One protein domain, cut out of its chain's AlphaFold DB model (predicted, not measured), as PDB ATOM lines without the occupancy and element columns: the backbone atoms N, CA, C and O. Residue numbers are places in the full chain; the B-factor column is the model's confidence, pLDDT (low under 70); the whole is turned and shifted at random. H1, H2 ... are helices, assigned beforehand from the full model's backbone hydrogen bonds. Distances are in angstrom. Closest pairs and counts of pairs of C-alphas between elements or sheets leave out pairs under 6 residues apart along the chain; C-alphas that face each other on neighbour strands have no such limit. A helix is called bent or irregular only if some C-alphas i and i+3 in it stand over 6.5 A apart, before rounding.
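AT A GLANCE: This is residues 136 to 182 of the 183 residues of the protein "Hypothetical protein" of Polarella glacialis (UniProt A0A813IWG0). Two short helices, H1 and H2, meet at their ends to make a V, with its corner at Asn 147, and the longest helix, H3, crosses the open mouth of this V at a large angle to both of its arms. The three helix centres make a triangle, and a long loop, residues 156 to 166, swings round from the end of H2 to the start of H3. The packing is loose at H3, which comes near H1 and H2 without clearly touching either of them. The printed part has 47 residues with three named helices, in the order H1, H2, H3 along the chain, and no named strand; the class is all helix. The whole is compact, with a radius of gyration of the C-alphas of 10.1 A, and spans 28 by 20 by 17 A along its three main axes.

HOW THE PARTS SIT: The longest helix is H3, residues 167 to 180. It is close to, but not clearly touching, H1, residues 136 to 146: 2 pairs of C-alphas lie within 8 A. The closest C-alphas of H1 and H3 are those of Leu 137 and Arg 171, 7.1 A apart. The lines of H1 and H3 are about perpendicular, at 81 degrees, and their centres are 11.6 A apart. H3 is also close to, but not clearly touching, H2, residues 148 to 155, with 1 pair of C-alphas within 8 A. The closest C-alphas of H2 and H3 are those of Leu 154 and Met 173, 7.3 A apart. These two helices are about perpendicular, at 74 degrees, with 12.7 A from centre to centre. H1 and H2 only just touch, with 3 pairs of C-alphas within 8 A, and they touch only at the corner by their link. Their closest C-alphas are those of Leu 144 and Arg 151, 5.2 A apart. They run opposite ways at a steep tilt of 56 degrees, with their centres 11.9 A apart. In H1, H2 and H3 every pair of a backbone O of residue i and N of residue i+4 is within hydrogen-bond range.

IN THESE COORDINATES: H3 begins at Pro 167, whose C-alpha is at (177.742, 130.224, 141.894), and ends at Ala 180, with its C-alpha at (172.526, 149.616, 139.876). Its 14 residues cover 20.2 A from first to last C-alpha. H1 has 11 residues, from Ala 136, with C-alpha at (169.763, 135.454, 149.640), to Ser 146, and measures 15.2 A between its end C-alphas. H2 has 8 residues, from Pro 148 to Leu 155, and measures 10.2 A; C-alpha 155 is at (172.986, 136.329, 131.366). None of the three helices is bent or irregular. Between H2 and H3, residues 162 to 164 are helix too, a run too short to bear a name.

THE WHOLE: The two C-alphas farthest apart are those of Leu 164 and Glu 182, at 29.4 A. The C-alphas of the first and last printed residues, Ala 136 and Glu 182, are 18.3 A apart. The printed part has no cut. The link from H1 to H2 is tight, with 1 residue, and the link from H2 to H3 is long, with 11 residues. The mean pLDDT of the printed part is 72.2, and 18 residues are under 70, among them residues 158 to 160 in the long link and residues 177 to 182. The mean pLDDT is 80 in H2, 75 in H1 and 68 in H3.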
ATOM      1  N   ALA A 136     169.906 134.382 150.634       67.56
ATOM      2  CA  ALA A 136     169.763 135.454 149.640       67.56
ATOM      3  C   ALA A 136     170.123 135.020 148.198       67.56
ATOM      4  O   ALA A 136     169.565 135.534 147.231       67.56
ATOM      5  N   LEU A 137     171.025 134.041 148.042       67.81
ATOM      6  CA  LEU A 137     171.363 133.451 146.747       67.81
ATOM      7  C   LEU A 137     170.183 132.690 146.123       67.81
ATOM      8  O   LEU A 137     169.884 132.883 144.948       67.81
ATOM      9  N   GLU A 138     169.500 131.864 146.911       72.69
ATOM     10  CA  GLU A 138     168.337 131.085 146.475       72.69
ATOM     11  C   GLU A 138     167.157 132.007 146.137       72.69
ATOM     12  O   GLU A 138     166.409 131.751 145.193       72.69
ATOM     13  N   GLN A 139     167.026 133.136 146.843       73.06
ATOM     14  CA  GLN A 139     166.026 134.150 146.514       73.06
ATOM     15  C   GLN A 139     166.322 134.842 145.175       73.06
ATOM     16  O   GLN A 139     165.409 135.022 144.365       73.06
ATOM     17  N   VAL A 140     167.588 135.181 144.902       75.50
ATOM     18  CA  VAL A 140     168.009 135.710 143.593       75.50
ATOM     19  C   VAL A 140     167.769 134.678 142.496       75.50
ATOM     20  O   VAL A 140     167.211 135.019 141.455       75.50
ATOM     21  N   GLU A 141     168.121 133.416 142.728       76.56
ATOM     22  CA  GLU A 141     167.880 132.339 141.770       76.56
ATOM     23  C   GLU A 141     166.385 132.193 141.457       76.56
ATOM     24  O   GLU A 141     165.993 132.156 140.290       76.56
ATOM     25  N   ARG A 142     165.522 132.233 142.477       75.31
ATOM     26  CA  ARG A 142     164.064 132.211 142.301       75.31
ATOM     27  C   ARG A 142     163.548 133.438 141.544       75.31
ATOM     28  O   ARG A 142     162.634 133.324 140.722       75.31
ATOM     29  N   MET A 143     164.132 134.612 141.776       76.06
ATOM     30  CA  MET A 143     163.784 135.822 141.030       76.06
ATOM     31  C   MET A 143     164.175 135.693 139.550       76.06
ATOM     32  O   MET A 143     163.376 136.013 138.673       76.06
ATOM     33  N   LEU A 144     165.353 135.137 139.261       81.19
ATOM     34  CA  LEU A 144     165.805 134.863 137.894       81.19
ATOM     35  C   LEU A 144     164.963 133.783 137.202       81.19
ATOM     36  O   LEU A 144     164.704 133.885 136.005       81.19
ATOM     37  N   GLN A 145     164.501 132.772 137.941       81.12
ATOM     38  CA  GLN A 145     163.600 131.739 137.421       81.12
ATOM     39  C   GLN A 145     162.196 132.288 137.122       81.12
ATOM     40  O   GLN A 145     161.595 131.919 136.115       81.12
ATOM     41  N   SER A 146     161.672 133.178 137.969       82.31
ATOM     42  CA  SER A 146     160.334 133.764 137.790       82.31
ATOM     43  C   SER A 146     160.288 134.907 136.772       82.31
ATOM     44  O   SER A 146     159.226 135.168 136.206       82.31
ATOM     45  N   ASN A 147     161.418 135.569 136.495       86.25
ATOM     46  CA  ASN A 147     161.499 136.672 135.540       86.25
ATOM     47  C   ASN A 147     162.490 136.378 134.390       86.25
ATOM     48  O   ASN A 147     163.662 136.763 134.463       86.25
ATOM     49  N   PRO A 148     162.029 135.759 133.283       83.00
ATOM     50  CA  PRO A 148     162.897 135.407 132.160       83.00
ATOM     51  C   PRO A 148     163.478 136.632 131.437       83.00
ATOM     52  O   PRO A 148     164.559 136.537 130.861       83.00
ATOM     53  N   ALA A 149     162.814 137.793 131.495       83.44
ATOM     54  CA  ALA A 149     163.337 139.027 130.908       83.44
ATOM     55  C   ALA A 149     164.556 139.541 131.689       83.44
ATOM     56  O   ALA A 149     165.583 139.867 131.095       83.44
ATOM     57  N   MET A 150     164.474 139.536 133.023       79.88
ATOM     58  CA  MET A 150     165.609 139.866 133.888       79.88
ATOM     59  C   MET A 150     166.749 138.853 133.715       79.88
ATOM     60  O   MET A 150     167.913 139.244 133.638       79.88
ATOM     61  N   ARG A 151     166.413 137.564 133.562       82.62
ATOM     62  CA  ARG A 151     167.374 136.503 133.236       82.62
ATOM     63  C   ARG A 151     168.133 136.800 131.939       82.62
ATOM     64  O   ARG A 151     169.358 136.782 131.950       82.62
ATOM     65  N   MET A 152     167.428 137.132 130.854       81.19
ATOM     66  CA  MET A 152     168.047 137.481 129.565       81.19
ATOM     67  C   MET A 152     168.924 138.732 129.648       81.19
ATOM     68  O   MET A 152     169.974 138.790 129.015       81.19
ATOM     69  N   GLN A 153     168.506 139.729 130.428       80.88
ATOM     70  CA  GLN A 153     169.259 140.973 130.575       80.88
ATOM     71  C   GLN A 153     170.576 140.771 131.338       80.88
ATOM     72  O   GLN A 153     171.551 141.467 131.066       80.88
ATOM     73  N   LEU A 154     170.612 139.814 132.272       74.75
ATOM     74  CA  LEU A 154     171.786 139.525 133.096       74.75
ATOM     75  C   LEU A 154     172.743 138.510 132.482       74.75
ATOM     76  O   LEU A 154     173.955 138.704 132.537       74.75
ATOM     77  N   LEU A 155     172.203 137.434 131.917       75.75
ATOM     78  CA  LEU A 155     172.986 136.329 131.366       75.75
ATOM     79  C   LEU A 155     173.360 136.552 129.896       75.75
ATOM     80  O   LEU A 155     174.254 135.889 129.374       75.75
ATOM     81  N   GLY A 156     172.692 137.491 129.222       76.38
ATOM     82  CA  GLY A 156     172.747 137.596 127.770       76.38
ATOM     83  C   GLY A 156     172.076 136.394 127.089       76.38
ATOM     84  O   GLY A 156     171.616 135.459 127.748       76.38
ATOM     85  N   PRO A 157     171.994 136.394 125.751       74.81
ATOM     86  CA  PRO A 157     171.393 135.292 124.998       74.81
ATOM     87  C   PRO A 157     172.240 134.007 125.020       74.81
ATOM     88  O   PRO A 157     171.754 132.956 124.622       74.81
ATOM     89  N   GLU A 158     173.496 134.082 125.463       69.31
ATOM     90  CA  GLU A 158     174.491 133.010 125.296       69.31
ATOM     91  C   GLU A 158     174.527 132.031 126.482       69.31
ATOM     92  O   GLU A 158     175.048 130.924 126.367       69.31
ATOM     93  N   HIS A 159     173.919 132.409 127.609       64.75
ATOM     94  CA  HIS A 159     173.840 131.607 128.829       64.75
ATOM     95  C   HIS A 159     172.388 131.202 129.114       64.75
ATOM     96  O   HIS A 159     171.758 131.644 130.075       64.75
ATOM     97  N   GLU A 160     171.835 130.356 128.242       65.56
ATOM     98  CA  GLU A 160     170.469 129.837 128.388       65.56
ATOM     99  C   GLU A 160     170.348 128.814 129.536       65.56
ATOM    100  O   GLU A 160     169.284 128.692 130.161       65.56
ATOM    101  N   ASP A 161     171.457 128.135 129.852       73.50
ATOM    102  CA  ASP A 161     171.554 127.115 130.891       73.50
ATOM    103  C   ASP A 161     172.246 127.653 132.157       73.50
ATOM    104  O   ASP A 161     173.469 127.808 132.225       73.50
ATOM    105  N   LEU A 162     171.432 127.934 133.177       65.75
ATOM    106  CA  LEU A 162     171.872 128.412 134.492       65.75
ATOM    107  C   LEU A 162     172.731 127.385 135.238       65.75
ATOM    108  O   LEU A 162     173.530 127.775 136.086       65.75
ATOM    109  N   SER A 163     172.602 126.093 134.915       69.56
ATOM    110  CA  SER A 163     173.358 125.032 135.590       69.56
ATOM    111  C   SER A 163     174.859 125.069 135.282       69.56
ATOM    112  O   SER A 163     175.657 124.489 136.016       69.56
ATOM    113  N   LEU A 164     175.253 125.783 134.221       74.44
ATOM    114  CA  LEU A 164     176.646 125.950 133.803       74.44
ATOM    115  C   LEU A 164     177.317 127.186 134.417       74.44
ATOM    116  O   LEU A 164     178.537 127.334 134.312       74.44
ATOM    117  N   VAL A 165     176.547 128.081 135.042       72.00
ATOM    118  CA  VAL A 165     177.078 129.307 135.641       72.00
ATOM    119  C   VAL A 165     177.615 128.981 137.029       72.00
ATOM    120  O   VAL A 165     176.902 128.450 137.878       72.00
ATOM    121  N   GLN A 166     178.886 129.301 137.284       80.81
ATOM    122  CA  GLN A 166     179.450 129.067 138.612       80.81
ATOM    123  C   GLN A 166     178.754 129.967 139.652       80.81
ATOM    124  O   GLN A 166     178.520 131.148 139.377       80.81
ATOM    125  N   PRO A 167     178.469 129.468 140.869       65.81
ATOM    126  CA  PRO A 167     177.742 130.224 141.894       65.81
ATOM    127  C   PRO A 167     178.430 131.543 142.289       65.81
ATOM    128  O   PRO A 167     177.756 132.518 142.619       65.81
ATOM    129  N   GLU A 168     179.760 131.614 142.191       71.25
ATOM    130  CA  GLU A 168     180.534 132.850 142.386       71.25
ATOM    131  C   GLU A 168     180.182 133.930 141.347       71.25
ATOM    132  O   GLU A 168     179.971 135.089 141.705       71.25
ATOM    133  N   GLN A 169     180.019 133.556 140.074       73.00
ATOM    134  CA  GLN A 169     179.622 134.496 139.020       73.00
ATOM    135  C   GLN A 169     178.197 135.009 139.244       73.00
ATOM    136  O   GLN A 169     177.929 136.197 139.058       73.00
ATOM    137  N   LEU A 170     177.298 134.136 139.712       66.81
ATOM    138  CA  LEU A 170     175.924 134.509 140.046       66.81
ATOM    139  C   LEU A 170     175.884 135.546 141.182       66.81
ATOM    140  O   LEU A 170     175.159 136.539 141.092       66.81
ATOM    141  N   ARG A 171     176.708 135.356 142.225       66.75
ATOM    142  CA  ARG A 171     176.865 136.323 143.328       66.75
ATOM    143  C   ARG A 171     177.366 137.672 142.834       66.75
ATOM    144  O   ARG A 171     176.836 138.712 143.225       66.75
ATOM    145  N   GLU A 172     178.385 137.666 141.983       73.56
ATOM    146  CA  GLU A 172     178.998 138.893 141.477       73.56
ATOM    147  C   GLU A 172     178.037 139.680 140.569       73.56
ATOM    148  O   GLU A 172     177.955 140.907 140.652       73.56
ATOM    149  N   MET A 173     177.232 138.977 139.770       69.00
ATOM    150  CA  MET A 173     176.155 139.564 138.969       69.00
ATOM    151  C   MET A 173     175.029 140.140 139.833       69.00
ATOM    152  O   MET A 173     174.627 141.284 139.620       69.00
ATOM    153  N   ALA A 174     174.558 139.394 140.837       65.88
ATOM    154  CA  ALA A 174     173.531 139.866 141.769       65.88
ATOM    155  C   ALA A 174     173.963 141.163 142.469       65.88
ATOM    156  O   ALA A 174     173.190 142.116 142.573       65.88
ATOM    157  N   LYS A 175     175.241 141.236 142.864       70.62
ATOM    158  CA  LYS A 175     175.837 142.436 143.454       70.62
ATOM    159  C   LYS A 175     175.781 143.638 142.504       70.62
ATOM    160  O   LYS A 175     175.450 144.732 142.943       70.62
ATOM    161  N   ARG A 176     176.042 143.446 141.204       72.00
ATOM    162  CA  ARG A 176     175.942 144.522 140.197       72.00
ATOM    163  C   ARG A 176     174.513 145.037 140.027       72.00
ATOM    164  O   ARG A 176     174.335 146.241 139.893       72.00
ATOM    165  N   VAL A 177     173.514 144.152 140.056       63.91
ATOM    166  CA  VAL A 177     172.095 144.537 139.922       63.91
ATOM    167  C   VAL A 177     171.632 145.359 141.107       63.91
ATOM    168  O   VAL A 177     171.042 146.417 140.916       63.91
ATOM    169  N   LEU A 178     171.918 144.886 142.322       65.38
ATOM    170  CA  LEU A 178     171.517 145.586 143.538       65.38
ATOM    171  C   LEU A 178     172.174 146.973 143.611       65.38
ATOM    172  O   LEU A 178     171.487 147.945 143.898       65.38
ATOM    173  N   CYS A 179     173.455 147.094 143.240       65.25
ATOM    174  CA  CYS A 179     174.131 148.394 143.185       65.25
ATOM    175  C   CYS A 179     173.614 149.328 142.072       65.25
ATOM    176  O   CYS A 179     173.750 150.539 142.201       65.25
ATOM    177  N   ALA A 180     173.046 148.803 140.981       60.72
ATOM    178  CA  ALA A 180     172.526 149.616 139.876       60.72
ATOM    179  C   ALA A 180     171.129 150.209 140.145       60.72
ATOM    180  O   ALA A 180     170.702 151.089 139.407       60.72
ATOM    181  N   GLN A 181     170.408 149.735 141.170       48.72
ATOM    182  CA  GLN A 181     169.094 150.278 141.548       48.72
ATOM    183  C   GLN A 181     169.163 151.441 142.551       48.72
ATOM    184  O   GLN A 181     168.142 152.068 142.815       48.72
ATOM    185  N   GLU A 182     170.343 151.741 143.101       50.50
ATOM    186  CA  GLU A 182     170.540 152.828 144.074       50.50
ATOM    187  C   GLU A 182     170.967 154.174 143.443       50.50
ATOM    188  O   GLU A 182     171.162 155.149 144.170       50.50
TER     189      GLU A 182